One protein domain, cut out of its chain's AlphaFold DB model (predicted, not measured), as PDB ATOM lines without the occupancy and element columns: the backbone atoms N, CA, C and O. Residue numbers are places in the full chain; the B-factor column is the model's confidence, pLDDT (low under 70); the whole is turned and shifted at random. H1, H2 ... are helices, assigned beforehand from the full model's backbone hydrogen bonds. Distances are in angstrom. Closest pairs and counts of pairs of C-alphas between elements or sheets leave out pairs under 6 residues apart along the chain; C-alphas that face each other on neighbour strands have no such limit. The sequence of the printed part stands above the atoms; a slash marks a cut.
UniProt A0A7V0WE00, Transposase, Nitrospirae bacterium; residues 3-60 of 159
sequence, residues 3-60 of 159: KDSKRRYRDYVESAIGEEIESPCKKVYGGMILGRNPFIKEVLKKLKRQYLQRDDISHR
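Overview. This is residues 3 to 60 of the 159 residues of the protein "Transposase" of Nitrospirae bacterium (UniProt A0A7V0WE00). A helix, H1, stands off by itself at one end of an extended stretch of chain, residues 15 to 23, and at the other end of that stretch lies a small, thin body, so that the whole has the outline of a wide open U. The body holds the one-turn helix H2, a short turn of chain in which residues 28 to 29 pair with residues 33 to 34, residues 37 to 44 of the helix H3, and a tail, residues 53 to 60, that folds back toward that turn; residues 45 to 51, with most of the one-turn helix H4, stick out from it, and no helix touches another. The 58 printed residues include four named helices, in the order H1, H2, H3, H4, and no named strand, and the class is all helix. The whole is only just extended, close to loose, with a radius of gyration of the C-alphas of 15.9 A, and it spans 39 by 26 by 21 A.

Arrangement. The longest helix by residues is H1, residues 3 to 14, and it stands free as part of residues 3 to 23. It is apart from H2, residues 24 to 27, from H3, residues 37 to 46, and from H4, residues 49 to 52. H2 and H3 are apart, as are H2 and H4, and H3 and H4. Between H2 and H3, residues 28 to 29 pair with residues 33 to 34, antiparallel, in stretches too short to be named strands. Residues 45 to 51, of which 49 to 51 belong to H4, also stand free. In H1 and H3 every O i to N i+4 pair is within hydrogen-bond range; H2 and H4 are too short for such a pair, and each has its 1 pair of O i and N i+3 within range.

Along the chain. H1 begins at C-alpha 3, at (28.449, 45.658, 11.101), and runs 16.8 A from first to last C-alpha. H3 is 14.4 A long and begins at C-alpha 37, at (-2.305, 37.687, 18.581). H2 measures 6.0 A and H4 4.9 A; H4 ends at C-alpha 52, at (-8.383, 47.888, 3.280).

Size, cuts and confidence. The two C-alphas farthest apart are those of Gly 18 and Gln 50, 42.1 A. The outline is elongated, but only just. Without the stretches that stand free, the body has 30 residues and spans 27 by 20 by 8 A. The printed part has no cut. The link from H3 to H4 is tight, the links from H1 to H2 and from H2 to H3 are short, and no link is long. The mean pLDDT of the printed part is 70.3, and 29 residues are under 70, among them residues 47 to 60; H1 has a mean of 82 and H4 of 57.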
ATOM      1  N   LYS A   3      27.618  46.814  11.494       71.31
ATOM      2  CA  LYS A   3      28.449  45.658  11.101       71.31
ATOM      3  C   LYS A   3      27.962  44.361  11.748       71.31
ATOM      4  O   LYS A   3      27.887  43.339  11.070       71.31
ATOM      5  N   ASP A   4      27.549  44.433  13.009       81.56
ATOM      6  CA  ASP A   4      27.114  43.266  13.779       81.56
ATOM      7  C   ASP A   4      25.757  42.725  13.285       81.56
ATOM      8  O   ASP A   4      25.560  41.518  13.159       81.56
ATOM      9  N   SER A   5      24.845  43.612  12.865       76.00
ATOM     10  CA  SER A   5      23.562  43.221  12.258       76.00
ATOM     11  C   SER A   5      23.718  42.465  10.934       76.00
ATOM     12  O   SER A   5      22.970  41.525  10.678       76.00
ATOM     13  N   LYS A   6      24.692  42.846  10.092       84.31
ATOM     14  CA  LYS A   6      24.952  42.158   8.813       84.31
ATOM     15  C   LYS A   6      25.479  40.745   9.025       84.31
ATOM     16  O   LYS A   6      25.072  39.841   8.304       84.31
ATOM     17  N   ARG A   7      26.369  40.572  10.007       87.00
ATOM     18  CA  ARG A   7      26.914  39.263  10.375       87.00
ATOM     19  C   ARG A   7      25.809  38.340  10.887       87.00
ATOM     20  O   ARG A   7      25.616  37.283  10.316       87.00
ATOM     21  N   ARG A   8      24.995  38.797  11.844       82.31
ATOM     22  CA  ARG A   8      23.867  38.008  12.381       82.31
ATOM     23  C   ARG A   8      22.839  37.611  11.322       82.31
ATOM     24  O   ARG A   8      22.322  36.504  11.366       82.31
ATOM     25  N   TYR A   9      22.533  38.511  10.385       80.31
ATOM     26  CA  TYR A   9      21.624  38.192   9.285       80.31
ATOM     27  C   TYR A   9      22.215  37.134   8.350       80.31
ATOM     28  O   TYR A   9      21.511  36.207   7.967       80.31
ATOM     29  N   ARG A  10      23.506  37.249   8.012       83.88
ATOM     30  CA  ARG A  10      24.209  36.245   7.210       83.88
ATOM     31  C   ARG A  10      24.205  34.889   7.908       83.88
ATOM     32  O   ARG A  10      23.756  33.935   7.297       83.88
ATOM     33  N   ASP A  11      24.613  34.839   9.174       85.25
ATOM     34  CA  ASP A  11      24.669  33.599   9.954       85.25
ATOM     35  C   ASP A  11      23.285  32.915  10.003       85.25
ATOM     36  O   ASP A  11      23.193  31.706   9.830       85.25
ATOM     37  N   TYR A  12      22.199  33.691  10.147       80.19
ATOM     38  CA  TYR A  12      20.814  33.197  10.099       80.19
ATOM     39  C   TYR A  12      20.403  32.638   8.724       80.19
ATOM     40  O   TYR A  12      19.727  31.613   8.645       80.19
ATOM     41  N   VAL A  13      20.777  33.314   7.631       81.88
ATOM     42  CA  VAL A  13      20.463  32.865   6.262       81.88
ATOM     43  C   VAL A  13      21.312  31.659   5.871       81.88
ATOM     44  O   VAL A  13      20.827  30.776   5.178       81.88
ATOM     45  N   GLU A  14      22.565  31.600   6.311       84.25
ATOM     46  CA  GLU A  14      23.469  30.487   6.024       84.25
ATOM     47  C   GLU A  14      23.116  29.247   6.849       84.25
ATOM     48  O   GLU A  14      23.123  28.150   6.296       84.25
ATOM     49  N   SER A  15      22.691  29.399   8.114       79.06
ATOM     50  CA  SER A  15      22.187  28.279   8.931       79.06
ATOM     51  C   SER A  15      20.922  27.630   8.366       79.06
ATOM     52  O   SER A  15      20.539  26.547   8.784       79.06
ATOM     53  N   ALA A  16      20.257  28.318   7.441       70.06
ATOM     54  CA  ALA A  16      19.025  27.898   6.801       70.06
ATOM     55  C   ALA A  16      19.230  27.114   5.494       70.06
ATOM     56  O   ALA A  16      18.273  26.575   4.936       70.06
ATOM     57  N   ILE A  17      20.456  27.080   4.964       74.12
ATOM     58  CA  ILE A  17      20.764  26.431   3.688       74.12
ATOM     59  C   ILE A  17      20.817  24.915   3.896       74.12
ATOM     60  O   ILE A  17      21.648  24.415   4.647       74.12
ATOM     61  N   GLY A  18      19.964  24.179   3.181       67.88
ATOM     62  CA  GLY A  18      19.908  22.714   3.246       67.88
ATOM     63  C   GLY A  18      18.897  22.153   4.250       67.88
ATOM     64  O   GLY A  18      18.717  20.939   4.287       67.88
ATOM     65  N   GLU A  19      18.195  23.008   4.999       70.19
ATOM     66  CA  GLU A  19      17.077  22.621   5.866       70.19
ATOM     67  C   GLU A  19      15.728  23.086   5.287       70.19
ATOM     68  O   GLU A  19      15.606  24.188   4.746       70.19
ATOM     69  N   GLU A  20      14.679  22.265   5.418       65.12
ATOM     70  CA  GLU A  20      13.305  22.697   5.135       65.12
ATOM     71  C   GLU A  20      12.815  23.622   6.254       65.12
ATOM     72  O   GLU A  20      12.255  23.197   7.266       65.12
ATOM     73  N   ILE A  21      13.013  24.924   6.070       69.75
ATOM     74  CA  ILE A  21      12.473  25.915   6.995       69.75
ATOM     75  C   ILE A  21      10.998  26.135   6.711       69.75
ATOM     76  O   ILE A  21      10.575  26.409   5.584       69.75
ATOM     77  N   GLU A  22      10.199  26.083   7.776       68.75
ATOM     78  CA  GLU A  22       8.798  26.451   7.713       68.75
ATOM     79  C   GLU A  22       8.656  27.889   7.188       68.75
ATOM     80  O   GLU A  22       9.080  28.845   7.838       68.75
ATOM     81  N   SER A  23       8.039  28.041   6.009       72.06
ATOM     82  CA  SER A  23       7.823  29.354   5.400       72.06
ATOM     83  C   SER A  23       7.173  30.319   6.404       72.06
ATOM     84  O   SER A  23       6.069  30.036   6.889       72.06
ATOM     85  N   PRO A  24       7.786  31.489   6.677       66.56
ATOM     86  CA  PRO A  24       7.198  32.512   7.542       66.56
ATOM     87  C   PRO A  24       5.805  32.948   7.076       66.56
ATOM     88  O   PRO A  24       4.969  33.341   7.890       66.56
ATOM     89  N   CYS A  25       5.527  32.806   5.775       65.38
ATOM     90  CA  CYS A  25       4.237  33.100   5.163       65.38
ATOM     91  C   CYS A  25       3.098  32.209   5.684       65.38
ATOM     92  O   CYS A  25       1.944  32.625   5.611       65.38
ATOM     93  N   LYS A  26       3.384  31.034   6.273       64.44
ATOM     94  CA  LYS A  26       2.352  30.172   6.882       64.44
ATOM     95  C   LYS A  26       1.642  30.826   8.071       64.44
ATOM     96  O   LYS A  26       0.513  30.457   8.371       64.44
ATOM     97  N   LYS A  27       2.289  31.772   8.763       68.38
ATOM     98  CA  LYS A  27       1.765  32.418   9.985       68.38
ATOM     99  C   LYS A  27       1.350  33.874   9.757       68.38
ATOM    100  O   LYS A  27       1.177  34.623  10.716       68.38
ATOM    101  N   VAL A  28       1.208  34.290   8.498       75.50
ATOM    102  CA  VAL A  28       0.824  35.660   8.148       75.50
ATOM    103  C   VAL A  28      -0.694  35.808   8.213       75.50
ATOM    104  O   VAL A  28      -1.436  35.230   7.424       75.50
ATOM    105  N   TYR A  29      -1.159  36.636   9.142       68.31
ATOM    106  CA  TYR A  29      -2.555  37.013   9.298       68.31
ATOM    107  C   TYR A  29      -2.991  37.974   8.191       68.31
ATOM    108  O   TYR A  29      -2.335  38.990   7.927       68.31
ATOM    109  N   GLY A  30      -4.108  37.667   7.532       68.81
ATOM    110  CA  GLY A  30      -4.670  38.509   6.478       68.81
ATOM    111  C   GLY A  30      -3.733  38.706   5.285       68.81
ATOM    112  O   GLY A  30      -3.810  39.735   4.625       68.81
ATOM    113  N   GLY A  31      -2.777  37.794   5.068       72.00
ATOM    114  CA  GLY A  31      -1.751  37.923   4.028       72.00
ATOM    115  C   GLY A  31      -0.799  39.118   4.190       72.00
ATOM    116  O   GLY A  31       0.011  39.353   3.300       72.00
ATOM    117  N   MET A  32      -0.872  39.869   5.301       74.19
ATOM    118  CA  MET A  32      -0.096  41.100   5.500       74.19
ATOM    119  C   MET A  32       0.565  41.251   6.874       74.19
ATOM    120  O   MET A  32       1.551  41.976   6.985       74.19
ATOM    121  N   ILE A  33       0.055  40.612   7.931       78.75
ATOM    122  CA  ILE A  33       0.495  40.876   9.308       78.75
ATOM    123  C   ILE A  33       1.133  39.620   9.904       78.75
ATOM    124  O   ILE A  33       0.460  38.617  10.107       78.75
ATOM    125  N   LEU A  34       2.420  39.678  10.240       82.69
ATOM    126  CA  LEU A  34       3.125  38.599  10.937       82.69
ATOM    127  C   LEU A  34       3.378  38.998  12.396       82.69
ATOM    128  O   LEU A  34       3.979  40.037  12.661       82.69
ATOM    129  N   GLY A  35       2.933  38.179  13.349       79.31
ATOM    130  CA  GLY A  35       3.159  38.429  14.773       79.31
ATOM    131  C   GLY A  35       2.253  37.606  15.687       79.31
ATOM    132  O   GLY A  35       1.483  36.768  15.233       79.31
ATOM    133  N   ARG A  36       2.350  37.838  17.000       75.75
ATOM    134  CA  ARG A  36       1.481  37.192  18.001       75.75
ATOM    135  C   ARG A  36       0.110  37.878  18.051       75.75
ATOM    136  O   ARG A  36       0.013  39.063  17.739       75.75
ATOM    137  N   ASN A  37      -0.923  37.178  18.529       69.12
ATOM    138  CA  ASN A  37      -2.305  37.687  18.581       69.12
ATOM    139  C   ASN A  37      -2.458  39.116  19.150       69.12
ATOM    140  O   ASN A  37      -3.168  39.906  18.528       69.12
ATOM    141  N   PRO A  38      -1.791  39.511  20.258       67.81
ATOM    142  CA  PRO A  38      -1.898  40.882  20.766       67.81
ATOM    143  C   PRO A  38      -1.380  41.933  19.774       67.81
ATOM    144  O   PRO A  38      -2.023  42.961  19.573       67.81
ATOM    145  N   PHE A  39      -0.263  41.641  19.104       77.31
ATOM    146  CA  PHE A  39       0.329  42.519  18.094       77.31
ATOM    147  C   PHE A  39      -0.555  42.612  16.849       77.31
ATOM    148  O   PHE A  39      -0.804  43.706  16.351       77.31
ATOM    149  N   ILE A  40      -1.092  41.479  16.381       74.38
ATOM    150  CA  ILE A  40      -2.037  41.455  15.258       74.38
ATOM    151  C   ILE A  40      -3.236  42.365  15.566       74.38
ATOM    152  O   ILE A  40      -3.551  43.246  14.768       74.38
ATOM    153  N   LYS A  41      -3.853  42.221  16.748       64.81
ATOM    154  CA  LYS A  41      -4.973  43.073  17.187       64.81
ATOM    155  C   LYS A  41      -4.595  44.557  17.211       64.81
ATOM    156  O   LYS A  41      -5.377  45.396  16.768       64.81
ATOM    157  N   GLU A  42      -3.410  44.894  17.708       74.25
ATOM    158  CA  GLU A  42      -2.923  46.276  17.750       74.25
ATOM    159  C   GLU A  42      -2.760  46.879  16.345       74.25
ATOM    160  O   GLU A  42      -3.220  47.994  16.086       74.25
ATOM    161  N   VAL A  43      -2.153  46.132  15.418       76.94
ATOM    162  CA  VAL A  43      -1.960  46.562  14.026       76.94
ATOM    163  C   VAL A  43      -3.304  46.735  13.318       76.94
ATOM    164  O   VAL A  43      -3.511  47.746  12.648       76.94
ATOM    165  N   LEU A  44      -4.249  45.811  13.518       69.12
ATOM    166  CA  LEU A  44      -5.598  45.906  12.954       69.12
ATOM    167  C   LEU A  44      -6.354  47.145  13.449       69.12
ATOM    168  O   LEU A  44      -6.999  47.822  12.650       69.12
ATOM    169  N   LYS A  45      -6.231  47.494  14.739       69.19
ATOM    170  CA  LYS A  45      -6.825  48.722  15.297       69.19
ATOM    171  C   LYS A  45      -6.256  49.989  14.653       69.19
ATOM    172  O   LYS A  45      -6.992  50.949  14.442       69.19
ATOM    173  N   LYS A  46      -4.960  49.991  14.327       73.31
ATOM    174  CA  LYS A  46      -4.264  51.125  13.692       73.31
ATOM    175  C   LYS A  46      -4.491  51.203  12.179       73.31
ATOM    176  O   LYS A  46      -4.273  52.263  11.584       73.31
ATOM    177  N   LEU A  47      -4.919  50.116  11.536       69.50
ATOM    178  CA  LEU A  47      -5.087  50.072  10.088       69.50
ATOM    179  C   LEU A  47      -6.272  50.943   9.636       69.50
ATOM    180  O   LEU A  47      -7.441  50.696   9.957       69.50
ATOM    181  N   LYS A  48      -5.983  51.975   8.832       60.62
ATOM    182  CA  LYS A  48      -7.027  52.833   8.256       60.62
ATOM    183  C   LYS A  48      -7.774  52.083   7.155       60.62
ATOM    184  O   LYS A  48      -7.175  51.530   6.236       60.62
ATOM    185  N   ARG A  49      -9.106  52.165   7.185       56.81
ATOM    186  CA  ARG A  49     -10.014  51.496   6.235       56.81
ATOM    187  C   ARG A  49      -9.752  51.841   4.766       56.81
ATOM    188  O   ARG A  49     -10.038  51.026   3.901       56.81
ATOM    189  N   GLN A  50      -9.208  53.024   4.480       56.88
ATOM    190  CA  GLN A  50      -8.824  53.420   3.119       56.88
ATOM    191  C   GLN A  50      -7.785  52.476   2.498       56.88
ATOM    192  O   GLN A  50      -7.796  52.272   1.290       56.88
ATOM    193  N   TYR A  51      -6.926  51.867   3.320       58.34
ATOM    194  CA  TYR A  51      -5.961  50.882   2.847       58.34
ATOM    195  C   TYR A  51      -6.625  49.528   2.616       58.34
ATOM    196  O   TYR A  51      -6.268  48.868   1.660       58.34
ATOM    197  N   LEU A  52      -7.648  49.160   3.399       56.03
ATOM    198  CA  LEU A  52      -8.383  47.888   3.280       56.03
ATOM    199  C   LEU A  52      -9.433  47.848   2.157       56.03
ATOM    200  O   LEU A  52      -9.969  46.783   1.854       56.03
ATOM    201  N   GLN A  53      -9.758  48.998   1.565       53.66
ATOM    202  CA  GLN A  53     -10.751  49.120   0.491       53.66
ATOM    203  C   GLN A  53     -10.179  48.909  -0.913       53.66
ATOM    204  O   GLN A  53     -10.932  48.994  -1.876       53.66
ATOM    205  N   ARG A  54      -8.879  48.632  -1.056       56.59
ATOM    206  CA  ARG A  54      -8.303  48.336  -2.368       56.59
ATOM    207  C   ARG A  54      -8.648  46.910  -2.815       56.59
ATOM    208  O   ARG A  54      -8.679  45.989  -1.994       56.59
ATOM    209  N   ASP A  55      -8.983  46.745  -4.094       49.47
ATOM    210  CA  ASP A  55      -9.448  45.484  -4.712       49.47
ATOM    211  C   ASP A  55      -8.385  44.393  -4.851       49.47
ATOM    212  O   ASP A  55      -8.710  43.242  -5.121       49.47
ATOM    213  N   ASP A  56      -7.138  44.724  -4.542       56.06
ATOM    214  CA  ASP A  56      -5.955  43.866  -4.585       56.06
ATOM    215  C   ASP A  56      -5.633  43.161  -3.251       56.06
ATOM    216  O   ASP A  56      -4.726  42.329  -3.197       56.06
ATOM    217  N   ILE A  57      -6.370  43.435  -2.166       57.72
ATOM    218  CA  ILE A  57      -6.089  42.826  -0.858       57.72
ATOM    219  C   ILE A  57      -6.746  41.450  -0.720       57.72
ATOM    220  O   ILE A  57      -7.946  41.312  -0.456       57.72
ATOM    221  N   SER A  58      -5.910  40.418  -0.815       54.66
ATOM    222  CA  SER A  58      -6.243  39.053  -0.404       54.66
ATOM    223  C   SER A  58      -6.582  39.006   1.097       54.66
ATOM    224  O   SER A  58      -6.013  39.752   1.886       54.66
ATOM    225  N   HIS A  59      -7.522  38.148   1.513       60.56
ATOM    226  CA  HIS A  59      -7.970  38.018   2.915       60.56
ATOM    227  C   HIS A  59      -8.562  39.303   3.538       60.56
ATOM    228  O   HIS A  59      -8.551  39.491   4.753       60.56
ATOM    229  N   ARG A  60      -9.164  40.185   2.723       59.41
ATOM    230  CA  ARG A  60      -9.839  41.420   3.173       59.41
ATOM    231  C   ARG A  60     -10.792  41.209   4.361       59.41
ATOM    232  O   ARG A  60     -10.839  42.049   5.253       59.41
TER     233      ARG A  60